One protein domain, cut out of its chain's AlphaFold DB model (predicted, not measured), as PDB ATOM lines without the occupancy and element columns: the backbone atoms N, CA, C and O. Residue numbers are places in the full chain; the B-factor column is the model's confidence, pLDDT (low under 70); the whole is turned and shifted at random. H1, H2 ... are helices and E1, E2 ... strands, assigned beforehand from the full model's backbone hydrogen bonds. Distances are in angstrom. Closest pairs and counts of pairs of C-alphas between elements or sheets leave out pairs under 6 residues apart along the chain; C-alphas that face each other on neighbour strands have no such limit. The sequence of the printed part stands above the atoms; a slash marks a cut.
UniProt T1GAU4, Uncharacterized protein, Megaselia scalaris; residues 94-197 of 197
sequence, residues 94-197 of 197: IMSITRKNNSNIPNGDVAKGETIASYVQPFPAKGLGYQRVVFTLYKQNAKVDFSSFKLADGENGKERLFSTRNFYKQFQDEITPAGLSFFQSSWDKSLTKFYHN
ATOM      1  N   ILE A  94    -122.848  27.667  74.031       39.44
ATOM      2  CA  ILE A  94    -121.559  27.120  73.620       39.44
ATOM      3  C   ILE A  94    -121.444  27.411  72.130       39.44
ATOM      4  O   ILE A  94    -122.108  26.785  71.301       39.44
ATOM      5  N   MET A  95    -120.663  28.441  71.813       43.28
ATOM      6  CA  MET A  95    -120.393  28.855  70.443       43.28
ATOM      7  C   MET A  95    -119.385  27.883  69.840       43.28
ATOM      8  O   MET A  95    -118.222  27.858  70.230       43.28
ATOM      9  N   SER A  96    -119.832  27.078  68.882       33.84
ATOM     10  CA  SER A  96    -118.912  26.454  67.930       33.84
ATOM     11  C   SER A  96    -118.932  27.321  66.677       33.84
ATOM     12  O   SER A  96    -119.990  27.789  66.273       33.84
ATOM     13  N   ILE A  97    -117.778  27.632  66.098       40.19
ATOM     14  CA  ILE A  97    -117.679  28.548  64.959       40.19
ATOM     15  C   ILE A  97    -116.893  27.839  63.869       40.19
ATOM     16  O   ILE A  97    -115.691  27.699  64.020       40.19
ATOM     17  N   THR A  98    -117.506  27.373  62.777       28.38
ATOM     18  CA  THR A  98    -116.737  26.741  61.686       28.38
ATOM     19  C   THR A  98    -117.144  27.218  60.296       28.38
ATOM     20  O   THR A  98    -118.322  27.254  59.939       28.38
ATOM     21  N   ARG A  99    -116.098  27.496  59.496       27.84
ATOM     22  CA  ARG A  99    -115.905  27.167  58.067       27.84
ATOM     23  C   ARG A  99    -115.474  28.346  57.179       27.84
ATOM     24  O   ARG A  99    -116.269  28.847  56.383       27.84
ATOM     25  N   LYS A 100    -114.165  28.641  57.206       31.02
ATOM     26  CA  LYS A 100    -113.322  29.031  56.050       31.02
ATOM     27  C   LYS A 100    -111.840  28.798  56.408       31.02
ATOM     28  O   LYS A 100    -111.523  28.679  57.579       31.02
ATOM     29  N   ASN A 101    -110.918  28.747  55.444       36.75
ATOM     30  CA  ASN A 101    -109.486  28.482  55.704       36.75
ATOM     31  C   ASN A 101    -108.804  29.473  56.682       36.75
ATOM     32  O   ASN A 101    -107.733  29.161  57.185       36.75
ATOM     33  N   ASN A 102    -109.453  30.604  56.996       47.47
ATOM     34  CA  ASN A 102    -109.031  31.587  58.000       47.47
ATOM     35  C   ASN A 102    -110.029  31.713  59.176       47.47
ATOM     36  O   ASN A 102    -110.094  32.768  59.791       47.47
ATOM     37  N   SER A 103    -110.855  30.703  59.471       52.94
ATOM     38  CA  SER A 103    -111.726  30.709  60.662       52.94
ATOM     39  C   SER A 103    -110.996  30.178  61.897       52.94
ATOM     40  O   SER A 103    -110.093  29.351  61.766       52.94
ATOM     41  N   ASN A 104    -111.420  30.585  63.098       62.84
ATOM     42  CA  ASN A 104    -110.786  30.175  64.361       62.84
ATOM     43  C   ASN A 104    -110.916  28.663  64.624       62.84
ATOM     44  O   ASN A 104    -110.180  28.150  65.455       62.84
ATOM     45  N   ILE A 105    -111.797  27.947  63.908       66.75
ATOM     46  CA  ILE A 105    -111.850  26.477  63.877       66.75
ATOM     47  C   ILE A 105    -111.679  25.990  62.423       66.75
ATOM     48  O   ILE A 105    -112.602  26.137  61.606       66.75
ATOM     49  N   PRO A 106    -110.517  25.424  62.049       64.94
ATOM     50  CA  PRO A 106    -110.245  25.019  60.673       64.94
ATOM     51  C   PRO A 106    -110.999  23.732  60.307       64.94
ATOM     52  O   PRO A 106    -110.987  22.752  61.043       64.94
ATOM     53  N   ASN A 107    -111.643  23.712  59.134       62.72
ATOM     54  CA  ASN A 107    -112.271  22.522  58.530       62.72
ATOM     55  C   ASN A 107    -113.304  21.759  59.383       62.72
ATOM     56  O   ASN A 107    -113.637  20.622  59.052       62.72
ATOM     57  N   GLY A 108    -113.858  22.372  60.430       60.78
ATOM     58  CA  GLY A 108    -114.782  21.669  61.327       60.78
ATOM     59  C   GLY A 108    -114.102  20.922  62.476       60.78
ATOM     60  O   GLY A 108    -114.790  20.264  63.249       60.78
ATOM     61  N   ASP A 109    -112.775  21.008  62.594       65.31
ATOM     62  CA  ASP A 109    -112.007  20.324  63.632       65.31
ATOM     63  C   ASP A 109    -111.947  21.167  64.910       65.31
ATOM     64  O   ASP A 109    -111.084  22.030  65.072       65.31
ATOM     65  N   VAL A 110    -112.887  20.907  65.821       69.06
ATOM     66  CA  VAL A 110    -113.033  21.624  67.097       69.06
ATOM     67  C   VAL A 110    -111.765  21.537  67.953       69.06
ATOM     68  O   VAL A 110    -111.467  22.482  68.676       69.06
ATOM     69  N   ALA A 111    -110.982  20.459  67.841       68.94
ATOM     70  CA  ALA A 111    -109.765  20.280  68.635       68.94
ATOM     71  C   ALA A 111    -108.636  21.242  68.231       68.94
ATOM     72  O   ALA A 111    -107.775  21.560  69.045       68.94
ATOM     73  N   LYS A 112    -108.644  21.717  66.981       68.50
ATOM     74  CA  LYS A 112    -107.696  22.722  66.472       68.50
ATOM     75  C   LYS A 112    -108.211  24.153  66.627       68.50
ATOM     76  O   LYS A 112    -107.564  25.086  66.156       68.50
ATOM     77  N   GLY A 113    -109.394  24.308  67.216       67.62
ATOM     78  CA  GLY A 113    -110.016  25.594  67.451       67.62
ATOM     79  C   GLY A 113    -109.395  26.351  68.618       67.62
ATOM     80  O   GLY A 113    -108.892  25.755  69.569       67.62
ATOM     81  N   GLU A 114    -109.485  27.678  68.585       70.62
ATOM     82  CA  GLU A 114    -109.219  28.490  69.772       70.62
ATOM     83  C   GLU A 114    -110.366  28.347  70.785       70.62
ATOM     84  O   GLU A 114    -111.532  28.588  70.463       70.62
ATOM     85  N   THR A 115    -110.038  27.965  72.021       72.75
ATOM     86  CA  THR A 115    -111.018  27.870  73.111       72.75
ATOM     87  C   THR A 115    -111.090  29.198  73.861       72.75
ATOM     88  O   THR A 115    -110.141  29.593  74.530       72.75
ATOM     89  N   ILE A 116    -112.234  29.877  73.748       76.19
ATOM     90  CA  ILE A 116    -112.521  31.153  74.430       76.19
ATOM     91  C   ILE A 116    -113.019  30.904  75.860       76.19
ATOM     92  O   ILE A 116    -112.706  31.652  76.781       76.19
ATOM     93  N   ALA A 117    -113.806  29.843  76.042       73.62
ATOM     94  CA  ALA A 117    -114.371  29.456  77.322       73.62
ATOM     95  C   ALA A 117    -114.458  27.933  77.421       73.62
ATOM     96  O   ALA A 117    -114.998  27.269  76.532       73.62
ATOM     97  N   SER A 118    -113.972  27.391  78.533       68.75
ATOM     98  CA  SER A 118    -114.063  25.964  78.832       68.75
ATOM     99  C   SER A 118    -115.527  25.528  78.976       68.75
ATOM    100  O   SER A 118    -116.338  26.232  79.595       68.75
ATOM    101  N   TYR A 119    -115.860  24.369  78.391       71.81
ATOM    102  CA  TYR A 119    -117.196  23.774  78.474       71.81
ATOM    103  C   TYR A 119    -117.568  23.519  79.932       71.81
ATOM    104  O   TYR A 119    -116.801  22.924  80.687       71.81
ATOM    105  N   VAL A 120    -118.779  23.923  80.306       72.94
ATOM    106  CA  VAL A 120    -119.341  23.630  81.620       72.94
ATOM    107  C   VAL A 120    -120.667  22.927  81.428       72.94
ATOM    108  O   VAL A 120    -121.533  23.394  80.684       72.94
ATOM    109  N   GLN A 121    -120.820  21.799  82.116       72.88
ATOM    110  CA  GLN A 121    -122.067  21.055  82.108       72.88
ATOM    111  C   GLN A 121    -123.228  21.929  82.620       72.88
ATOM    112  O   GLN A 121    -123.029  22.758  83.513       72.88
ATOM    113  N   PRO A 122    -124.453  21.757  82.102       75.69
ATOM    114  CA  PRO A 122    -125.616  22.435  82.653       75.69
ATOM    115  C   PRO A 122    -125.817  22.059  84.125       75.69
ATOM    116  O   PRO A 122    -125.824  20.882  84.478       75.69
ATOM    117  N   PHE A 123    -126.027  23.063  84.972       78.81
ATOM    118  CA  PHE A 123    -126.401  22.889  86.374       78.81
ATOM    119  C   PHE A 123    -127.699  23.663  86.656       78.81
ATOM    120  O   PHE A 123    -127.667  24.777  87.181       78.81
ATOM    121  N   PRO A 124    -128.861  23.131  86.234       79.75
ATOM    122  CA  PRO A 124    -130.147  23.730  86.558       79.75
ATOM    123  C   PRO A 124    -130.395  23.726  88.064       79.75
ATOM    124  O   PRO A 124    -130.229  22.702  88.723       79.75
ATOM    125  N   ALA A 125    -130.826  24.864  88.612       80.25
ATOM    126  CA  ALA A 125    -131.150  24.951  90.030       80.25
ATOM    127  C   ALA A 125    -132.471  24.227  90.329       80.25
ATOM    128  O   ALA A 125    -133.416  24.236  89.531       80.25
ATOM    129  N   LYS A 126    -132.541  23.602  91.507       81.81
ATOM    130  CA  LYS A 126    -133.719  22.855  91.947       81.81
ATOM    131  C   LYS A 126    -134.936  23.784  92.031       81.81
ATOM    132  O   LYS A 126    -134.862  24.841  92.644       81.81
ATOM    133  N   GLY A 127    -136.054  23.365  91.440       81.44
ATOM    134  CA  GLY A 127    -137.322  24.104  91.489       81.44
ATOM    135  C   GLY A 127    -137.552  25.115  90.359       81.44
ATOM    136  O   GLY A 127    -138.640  25.671  90.295       81.44
ATOM    137  N   LEU A 128    -136.598  25.318  89.437       77.94
ATOM    138  CA  LEU A 128    -136.765  26.227  88.285       77.94
ATOM    139  C   LEU A 128    -137.430  25.583  87.053       77.94
ATOM    140  O   LEU A 128    -137.620  26.244  86.037       77.94
ATOM    141  N   GLY A 129    -137.772  24.295  87.123       82.94
ATOM    142  CA  GLY A 129    -138.321  23.550  85.991       82.94
ATOM    143  C   GLY A 129    -137.271  23.225  84.923       82.94
ATOM    144  O   GLY A 129    -136.095  23.017  85.229       82.94
ATOM    145  N   TYR A 130    -137.713  23.125  83.668       81.81
ATOM    146  CA  TYR A 130    -136.844  22.817  82.534       81.81
ATOM    147  C   TYR A 130    -136.086  24.061  82.071       81.81
ATOM    148  O   TYR A 130    -136.684  25.057  81.670       81.81
ATOM    149  N   GLN A 131    -134.760  23.976  82.069       78.44
ATOM    150  CA  GLN A 131    -133.889  24.988  81.485       78.44
ATOM    151  C   GLN A 131    -133.539  24.612  80.049       78.44
ATOM    152  O   GLN A 131    -133.256  23.451  79.755       78.44
ATOM    153  N   ARG A 132    -133.553  25.599  79.152       82.88
ATOM    154  CA  ARG A 132    -133.163  25.425  77.750       82.88
ATOM    155  C   ARG A 132    -131.687  25.757  77.596       82.88
ATOM    156  O   ARG A 132    -131.237  26.794  78.073       82.88
ATOM    157  N   VAL A 133    -130.962  24.890  76.907       79.81
ATOM    158  CA  VAL A 133    -129.568  25.110  76.528       79.81
ATOM    159  C   VAL A 133    -129.503  25.114  75.014       79.81
ATOM    160  O   VAL A 133    -130.006  24.195  74.365       79.81
ATOM    161  N   VAL A 134    -128.912  26.166  74.458       79.31
ATOM    162  CA  VAL A 134    -128.906  26.434  73.021       79.31
ATOM    163  C   VAL A 134    -127.467  26.487  72.527       79.31
ATOM    164  O   VAL A 134    -126.630  27.214  73.054       79.31
ATOM    165  N   PHE A 135    -127.190  25.712  71.490       79.50
ATOM    166  CA  PHE A 135    -125.958  25.728  70.724       79.50
ATOM    167  C   PHE A 135    -126.185  26.507  69.438       79.50
ATOM    168  O   PHE A 135    -127.007  26.113  68.606       79.50
ATOM    169  N   THR A 136    -125.415  27.571  69.253       78.12
ATOM    170  CA  THR A 136    -125.426  28.347  68.015       78.12
ATOM    171  C   THR A 136    -124.101  28.153  67.301       78.12
ATOM    172  O   THR A 136    -123.032  28.321  67.893       78.12
ATOM    173  N   LEU A 137    -124.186  27.786  66.025       79.50
ATOM    174  CA  LEU A 137    -123.050  27.669  65.130       79.50
ATOM    175  C   LEU A 137    -122.987  28.909  64.246       79.50
ATOM    176  O   LEU A 137    -123.910  29.161  63.471       79.50
ATOM    177  N   TYR A 138    -121.887  29.650  64.333       79.12
ATOM    178  CA  TYR A 138    -121.623  30.781  63.449       79.12
ATOM    179  C   TYR A 138    -120.601  30.392  62.380       79.12
ATOM    180  O   TYR A 138    -119.627  29.683  62.638       79.12
ATOM    181  N   LYS A 139    -120.816  30.863  61.158       78.81
ATOM    182  CA  LYS A 139    -119.835  30.821  60.082       78.81
ATOM    183  C   LYS A 139    -119.090  32.149  60.054       78.81
ATOM    184  O   LYS A 139    -119.711  33.203  59.999       78.81
ATOM    185  N   GLN A 140    -117.767  32.077  60.066       78.75
ATOM    186  CA  GLN A 140    -116.882  33.232  59.955       78.75
ATOM    187  C   GLN A 140    -116.493  33.502  58.503       78.75
ATOM    188  O   GLN A 140    -116.146  32.575  57.763       78.75
ATOM    189  N   ASN A 141    -116.492  34.778  58.119       76.50
ATOM    190  CA  ASN A 141    -115.981  35.217  56.819       76.50
ATOM    191  C   ASN A 141    -114.452  35.408  56.824       76.50
ATOM    192  O   ASN A 141    -113.804  35.126  55.809       76.50
ATOM    193  N   ALA A 142    -113.892  35.821  57.966       78.06
ATOM    194  CA  ALA A 142    -112.467  36.046  58.218       78.06
ATOM    195  C   ALA A 142    -112.085  35.622  59.653       78.06
ATOM    196  O   ALA A 142    -112.948  35.206  60.427       78.06
ATOM    197  N   LYS A 143    -110.792  35.704  59.997       79.56
ATOM    198  CA  LYS A 143    -110.317  35.444  61.363       79.56
ATOM    199  C   LYS A 143    -110.760  36.601  62.251       79.56
ATOM    200  O   LYS A 143    -110.420  37.739  61.946       79.56
ATOM    201  N   VAL A 144    -111.481  36.289  63.321       80.12
ATOM    202  CA  VAL A 144    -112.020  37.276  64.265       80.12
ATOM    203  C   VAL A 144    -111.264  37.149  65.579       80.12
ATOM    204  O   VAL A 144    -110.994  36.028  66.026       80.12
ATOM    205  N   ASP A 145    -110.910  38.280  66.183       83.25
ATOM    206  CA  ASP A 145    -110.345  38.294  67.528       83.25
ATOM    207  C   ASP A 145    -111.469  38.287  68.574       83.25
ATOM    208  O   ASP A 145    -112.341  39.155  68.580       83.25
ATOM    209  N   PHE A 146    -111.441  37.294  69.461       78.50
ATOM    210  CA  PHE A 146    -112.391  37.140  70.566       78.50
ATOM    211  C   PHE A 146    -111.733  37.334  71.935       78.50
ATOM    212  O   PHE A 146    -112.276  36.892  72.951       78.50
ATOM    213  N   SER A 147    -110.573  37.991  71.977       79.69
ATOM    214  CA  SER A 147    -109.816  38.284  73.197       79.69
ATOM    215  C   SER A 147    -110.668  38.894  74.322       79.69
ATOM    216  O   SER A 147    -110.499  38.517  75.478       79.69
ATOM    217  N   SER A 148    -111.642  39.749  73.994       79.25
ATOM    218  CA  SER A 148    -112.558  40.388  74.955       79.25
ATOM    219  C   SER A 148    -113.565  39.444  75.622       79.25
ATOM    220  O   SER A 148    -114.124  39.787  76.662       79.25
ATOM    221  N   PHE A 149    -113.803  38.268  75.044       75.75
ATOM    222  CA  PHE A 149    -114.735  37.261  75.562       75.75
ATOM    223  C   PHE A 149    -114.023  36.085  76.227       75.75
ATOM    224  O   PHE A 149    -114.687  35.162  76.699       75.75
ATOM    225  N   LYS A 150    -112.686  36.089  76.233       74.00
ATOM    226  CA  LYS A 150    -111.889  35.012  76.804       74.00
ATOM    227  C   LYS A 150    -112.083  34.978  78.314       74.00
ATOM    228  O   LYS A 150    -111.774  35.945  79.002       74.00
ATOM    229  N   LEU A 151    -112.588  33.855  78.812       68.19
ATOM    230  CA  LEU A 151    -112.712  33.615  80.246       68.19
ATOM    231  C   LEU A 151    -111.442  32.969  80.786       68.19
ATOM    232  O   LEU A 151    -110.834  32.135  80.106       68.19
ATOM    233  N   ALA A 152    -111.074  33.312  82.020       63.69
ATOM    234  CA  ALA A 152    -110.037  32.580  82.725       63.69
ATOM    235  C   ALA A 152    -110.567  31.213  83.188       63.69
ATOM    236  O   ALA A 152    -111.761  31.009  83.452       63.69
ATOM    237  N   ASP A 153    -109.666  30.237  83.266       58.06
ATOM    238  CA  ASP A 153    -110.015  28.899  83.724       58.06
ATOM    239  C   ASP A 153    -110.421  28.923  85.209       58.06
ATOM    240  O   ASP A 153    -109.703  29.441  86.059       58.06
ATOM    241  N   GLY A 154    -111.580  28.334  85.528       55.56
ATOM    242  CA  GLY A 154    -112.060  28.159  86.908       55.56
ATOM    243  C   GLY A 154    -113.082  29.184  87.421       55.56
ATOM    244  O   GLY A 154    -113.590  29.029  88.531       55.56
ATOM    245  N   GLU A 155    -113.455  30.197  86.639       55.16
ATOM    246  CA  GLU A 155    -114.430  31.200  87.088       55.16
ATOM    247  C   GLU A 155    -115.868  30.679  86.956       55.16
ATOM    248  O   GLU A 155    -116.350  30.380  85.863       55.16
ATOM    249  N   ASN A 156    -116.577  30.539  88.081       53.34
ATOM    250  CA  ASN A 156    -117.816  29.749  88.148       53.34
ATOM    251  C   ASN A 156    -119.125  30.554  88.074       53.34
ATOM    252  O   ASN A 156    -120.203  29.961  88.013       53.34
ATOM    253  N   GLY A 157    -119.080  31.890  88.077       55.78
ATOM    254  CA  GLY A 157    -120.276  32.676  88.406       55.78
ATOM    255  C   GLY A 157    -120.612  33.821  87.463       55.78
ATOM    256  O   GLY A 157    -121.479  33.698  86.597       55.78
ATOM    257  N   LYS A 158    -120.008  34.982  87.723       58.84
ATOM    258  CA  LYS A 158    -120.445  36.263  87.146       58.84
ATOM    259  C   LYS A 158    -119.837  36.538  85.777       58.84
ATOM    260  O   LYS A 158    -120.495  37.136  84.937       58.84
ATOM    261  N   GLU A 159    -118.637  36.032  85.540       61.47
ATOM    262  CA  GLU A 159    -117.871  36.262  84.308       61.47
ATOM    263  C   GLU A 159    -118.443  35.460  83.130       61.47
ATOM    264  O   GLU A 159    -118.315  35.840  81.974       61.47
ATOM    265  N   ARG A 160    -119.216  34.405  83.431       65.38
ATOM    266  CA  ARG A 160    -119.954  33.590  82.450       65.38
ATOM    267  C   ARG A 160    -121.301  34.178  82.035       65.38
ATOM    268  O   ARG A 160    -122.067  33.503  81.342       65.38
ATOM    269  N   LEU A 161    -121.642  35.387  82.482       72.31
ATOM    270  CA  LEU A 161    -122.880  36.035  82.073       72.31
ATOM    271  C   LEU A 161    -122.727  36.539  80.631       72.31
ATOM    272  O   LEU A 161    -122.103  37.561  80.374       72.31
ATOM    273  N   PHE A 162    -123.297  35.794  79.689       75.56
ATOM    274  CA  PHE A 162    -123.157  36.052  78.263       75.56
ATOM    275  C   PHE A 162    -124.495  36.465  77.647       75.56
ATOM    276  O   PHE A 162    -125.537  35.890  77.955       75.56
ATOM    277  N   SER A 163    -124.463  37.463  76.760       78.56
ATOM    278  CA  SER A 163    -125.619  37.874  75.962       78.56
ATOM    279  C   SER A 163    -125.309  37.700  74.485       78.56
ATOM    280  O   SER A 163    -124.569  38.482  73.885       78.56
ATOM    281  N   THR A 164    -125.940  36.700  73.882       78.12
ATOM    282  CA  THR A 164    -125.824  36.376  72.454       78.12
ATOM    283  C   THR A 164    -126.234  37.535  71.569       78.12
ATOM    284  O   THR A 164    -125.633  37.768  70.526       78.12
ATOM    285  N   ARG A 165    -127.251  38.291  71.993       80.88
ATOM    286  CA  ARG A 165    -127.718  39.473  71.268       80.88
ATOM    287  C   ARG A 165    -126.621  40.529  71.186       80.88
ATOM    288  O   ARG A 165    -126.408  41.095  70.119       80.88
ATOM    289  N   ASN A 166    -125.935  40.787  72.297       83.00
ATOM    290  CA  ASN A 166    -124.858  41.773  72.343       83.00
ATOM    291  C   ASN A 166    -123.621  41.280  71.591       83.00
ATOM    292  O   ASN A 166    -123.022  42.059  70.861       83.00
ATOM    293  N   PHE A 167    -123.297  39.993  71.712       82.94
ATOM    294  CA  PHE A 167    -122.230  39.364  70.942       82.94
ATOM    295  C   PHE A 167    -122.478  39.474  69.433       82.94
ATOM    296  O   PHE A 167    -121.639  39.985  68.703       82.94
ATOM    297  N   TYR A 168    -123.663  39.077  68.962       83.25
ATOM    298  CA  TYR A 168    -123.979  39.120  67.537       83.25
ATOM    299  C   TYR A 168    -123.970  40.549  66.987       83.25
ATOM    300  O   TYR A 168    -123.441  40.774  65.908       83.25
ATOM    301  N   LYS A 169    -124.479  41.529  67.748       86.50
ATOM    302  CA  LYS A 169    -124.419  42.945  67.353       86.50
ATOM    303  C   LYS A 169    -122.993  43.449  67.119       86.50
ATOM    304  O   LYS A 169    -122.811  44.297  66.258       86.50
ATOM    305  N   GLN A 170    -122.010  42.959  67.878       87.00
ATOM    306  CA  GLN A 170    -120.613  43.386  67.739       87.00
ATOM    307  C   GLN A 170    -119.933  42.792  66.500       87.00
ATOM    308  O   GLN A 170    -119.066  43.439  65.931       87.00
ATOM    309  N   PHE A 171    -120.343  41.597  66.067       84.12
ATOM    310  CA  PHE A 171    -119.667  40.855  64.995       84.12
ATOM    311  C   PHE A 171    -120.544  40.586  63.766       84.12
ATOM    312  O   PHE A 171    -120.167  39.776  62.923       84.12
ATOM    313  N   GLN A 172    -121.709  41.228  63.644       84.56
ATOM    314  CA  GLN A 172    -122.710  40.942  62.602       84.56
ATOM    315  C   GLN A 172    -122.157  40.976  61.165       84.56
ATOM    316  O   GLN A 172    -122.651  40.250  60.305       84.56
ATOM    317  N   ASP A 173    -121.122  41.784  60.913       87.19
ATOM    318  CA  ASP A 173    -120.497  41.928  59.595       87.19
ATOM    319  C   ASP A 173    -119.480  40.803  59.303       87.19
ATOM    320  O   ASP A 173    -119.189  40.471  58.150       87.19
ATOM    321  N   GLU A 174    -118.958  40.161  60.350       83.50
ATOM    322  CA  GLU A 174    -117.884  39.165  60.281       83.50
ATOM    323  C   GLU A 174    -118.393  37.724  60.422       83.50
ATOM    324  O   GLU A 174    -117.785  36.787  59.878       83.50
ATOM    325  N   ILE A 175    -119.509  37.541  61.137       82.12
ATOM    326  CA  ILE A 175    -120.097  36.236  61.432       82.12
ATOM    327  C   ILE A 175    -121.544  36.138  60.955       82.12
ATOM    328  O   ILE A 175    -122.348  37.051  61.106       82.12
ATOM    329  N   THR A 176    -121.915  34.973  60.434       81.06
ATOM    330  CA  THR A 176    -123.283  34.675  59.995       81.06
ATOM    331  C   THR A 176    -123.776  33.410  60.692       81.06
ATOM    332  O   THR A 176    -123.048  32.415  60.703       81.06
ATOM    333  N   PRO A 177    -124.982  33.384  61.285       81.38
ATOM    334  CA  PRO A 177    -125.513  32.168  61.891       81.38
ATOM    335  C   PRO A 177    -125.697  31.082  60.822       81.38
ATOM    336  O   PRO A 177    -126.294  31.317  59.775       81.38
ATOM    337  N   ALA A 178    -125.156  29.894  61.083       80.00
ATOM    338  CA  ALA A 178    -125.137  28.766  60.152       80.00
ATOM    339  C   ALA A 178    -125.866  27.529  60.689       80.00
ATOM    340  O   ALA A 178    -126.281  26.678  59.905       80.00
ATOM    341  N   GLY A 179    -126.033  27.417  62.007       75.94
ATOM    342  CA  GLY A 179    -126.748  26.304  62.618       75.94
ATOM    343  C   GLY A 179    -127.235  26.616  64.024       75.94
ATOM    344  O   GLY A 179    -126.691  27.479  64.714       75.94
ATOM    345  N   LEU A 180    -128.265  25.886  64.439       81.69
ATOM    346  CA  LEU A 180    -128.870  25.973  65.759       81.69
ATOM    347  C   LEU A 180    -129.223  24.560  66.225       81.69
ATOM    348  O   LEU A 180    -129.787  23.776  65.465       81.69
ATOM    349  N   SER A 181    -128.911  24.244  67.473       80.44
ATOM    350  CA  SER A 181    -129.372  23.032  68.143       80.44
ATOM    351  C   SER A 181    -129.691  23.371  69.588       80.44
ATOM    352  O   SER A 181    -129.071  24.257  70.165       80.44
ATOM    353  N   PHE A 182    -130.664  22.706  70.195       84.69
ATOM    354  CA  PHE A 182    -131.002  22.957  71.587       84.69
ATOM    355  C   PHE A 182    -131.462  21.682  72.277       84.69
ATOM    356  O   PHE A 182    -131.923  20.736  71.639       84.69
ATOM    357  N   PHE A 183    -131.350  21.677  73.598       81.19
ATOM    358  CA  PHE A 183    -131.922  20.644  74.447       81.19
ATOM    359  C   PHE A 183    -132.459  21.262  75.734       81.19
ATOM    360  O   PHE A 183    -132.189  22.420  76.064       81.19
ATOM    361  N   GLN A 184    -133.250  20.481  76.459       84.62
ATOM    362  CA  GLN A 184    -133.789  20.865  77.753       84.62
ATOM    363  C   GLN A 184    -133.147  20.018  78.848       84.62
ATOM    364  O   GLN A 184    -132.989  18.808  78.699       84.62
ATOM    365  N   SER A 185    -132.789  20.660  79.954       80.12
ATOM    366  CA  SER A 185    -132.262  20.008  81.149       80.12
ATOM    367  C   SER A 185    -133.084  20.404  82.366       80.12
ATOM    368  O   SER A 185    -133.325  21.591  82.593       80.12
ATOM    369  N   SER A 186    -133.482  19.427  83.170       84.12
ATOM    370  CA  SER A 186    -134.066  19.642  84.493       84.12
ATOM    371  C   SER A 186    -133.055  19.314  85.585       84.12
ATOM    372  O   SER A 186    -132.054  18.639  85.344       84.12
ATOM    373  N   TRP A 187    -133.333  19.774  86.803       84.62
ATOM    374  CA  TRP A 187    -132.558  19.368  87.971       84.62
ATOM    375  C   TRP A 187    -132.615  17.848  88.173       84.62
ATOM    376  O   TRP A 187    -133.681  17.241  88.060       84.62
ATOM    377  N   ASP A 188    -131.469  17.264  88.516       82.44
ATOM    378  CA  ASP A 188    -131.320  15.870  88.922       82.44
ATOM    379  C   ASP A 188    -130.490  15.779  90.216       82.44
ATOM    380  O   ASP A 188    -129.698  16.670  90.535       82.44
ATOM    381  N   LYS A 189    -130.644  14.679  90.962       82.94
ATOM    382  CA  LYS A 189    -129.932  14.405  92.222       82.94
ATOM    383  C   LYS A 189    -128.409  14.373  92.047       82.94
ATOM    384  O   LYS A 189    -127.686  14.652  93.003       82.94
ATOM    385  N   SER A 190    -127.910  14.066  90.849       78.94
ATOM    386  CA  SER A 190    -126.476  14.119  90.529       78.94
ATOM    387  C   SER A 190    -125.868  15.522  90.692       78.94
ATOM    388  O   SER A 190    -124.698  15.639  91.063       78.94
ATOM    389  N   LEU A 191    -126.661  16.586  90.513       77.12
ATOM    390  CA  LEU A 191    -126.204  17.976  90.622       77.12
ATOM    391  C   LEU A 191    -125.978  18.433  92.061       77.12
ATOM    392  O   LEU A 191    -125.262  19.405  92.277       77.12
ATOM    393  N   THR A 192    -126.538  17.748  93.061       76.75
ATOM    394  CA  THR A 192    -126.310  18.097  94.470       76.75
ATOM    395  C   THR A 192    -124.817  18.082  94.804       76.75
ATOM    396  O   THR A 192    -124.324  19.015  95.422       76.75
ATOM    397  N   LYS A 193    -124.066  17.092  94.304       72.00
ATOM    398  CA  LYS A 193    -122.607  17.018  94.501       72.00
ATOM    399  C   LYS A 193    -121.846  18.154  93.807       72.00
ATOM    400  O   LYS A 193    -120.798  18.546  94.291       72.00
ATOM    401  N   PHE A 194    -122.372  18.670  92.696       72.12
ATOM    402  CA  PHE A 194    -121.756  19.763  91.939       72.12
ATOM    403  C   PHE A 194    -121.882  21.119  92.649       72.12
ATOM    404  O   PHE A 194    -121.030  21.972  92.466       72.12
ATOM    405  N   TYR A 195    -122.933  21.332  93.449       70.81
ATOM    406  CA  TYR A 195    -123.110  22.585  94.197       70.81
ATOM    407  C   TYR A 195    -122.397  22.610  95.555       70.81
ATOM    408  O   TYR A 195    -122.219  23.687  96.116       70.81
ATOM    409  N   HIS A 196    -122.067  21.446  96.118       72.56
ATOM    410  CA  HIS A 196    -121.459  21.337  97.450       72.56
ATOM    411  C   HIS A 196    -119.929  21.225  97.438       72.56
ATOM    412  O   HIS A 196    -119.330  21.311  98.507       72.56
ATOM    413  N   ASN A 197    -119.323  21.049  96.262       56.41
ATOM    414  CA  ASN A 197    -117.878  20.963  96.047       56.41
ATOM    415  C   ASN A 197    -117.404  22.151  95.211       56.41
ATOM    416  O   ASN A 197    -116.249  22.574  95.421       56.41
TER     417      ASN A 197
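Overview. This is residues 94 to 197 of the 197 residues of an uncharacterized protein of Megaselia scalaris (UniProt T1GAU4). Little of this model is regular structure: one long ribbon of two antiparallel strands, E1 and E2, with long loops making much of the rest, H1 near where E2 begins and H2 beyond its other end. The printed part has 104 residues, 37 in named elements, in the order E1, H1, E2, H2, a mixed class. It is elongated, 44 by 26 by 25 A, and only just loose, close to compact, with a radius of gyration of the C-alphas of 15.5 A.

Arrangement. Look first at E1, residues 131 to 140, and E2, residues 175 to 185: they are antiparallel neighbours at 161 degrees, with N 135 and O 181 2.7 A apart, within hydrogen-bond range. E2 bends by 64 degrees at residue 178. Residues 96 to 97 pair parallel with residues 137 to 138 of E1. The closest C-alphas of H1, residues 164 to 171, and E2 are those of Tyr 168 and Ile 175, 7.8 A apart. H2, residues 189 to 196, is apart from E1 and H1. Every O i to N i+4 pair is within hydrogen-bond range in H1, and 2 of 4 in H2.

Along the chain. Find C-alpha 131 at (-133.889, 24.988, 81.485); E1 runs 28.6 A from there. E2 spans 28.3 A, H1 10.7 A and H2 12.1 A, ending at C-alpha 196, (-121.459, 21.337, 97.450).

Size, cuts and confidence. The C-alphas farthest apart, of Asn 101 and Gly 127, are 45.5 A apart. The printed part has no cut; the link from E1 to H1 is long. Look for pLDDT under 70 at residues 94 to 113, 118, 151 to 160 and 197.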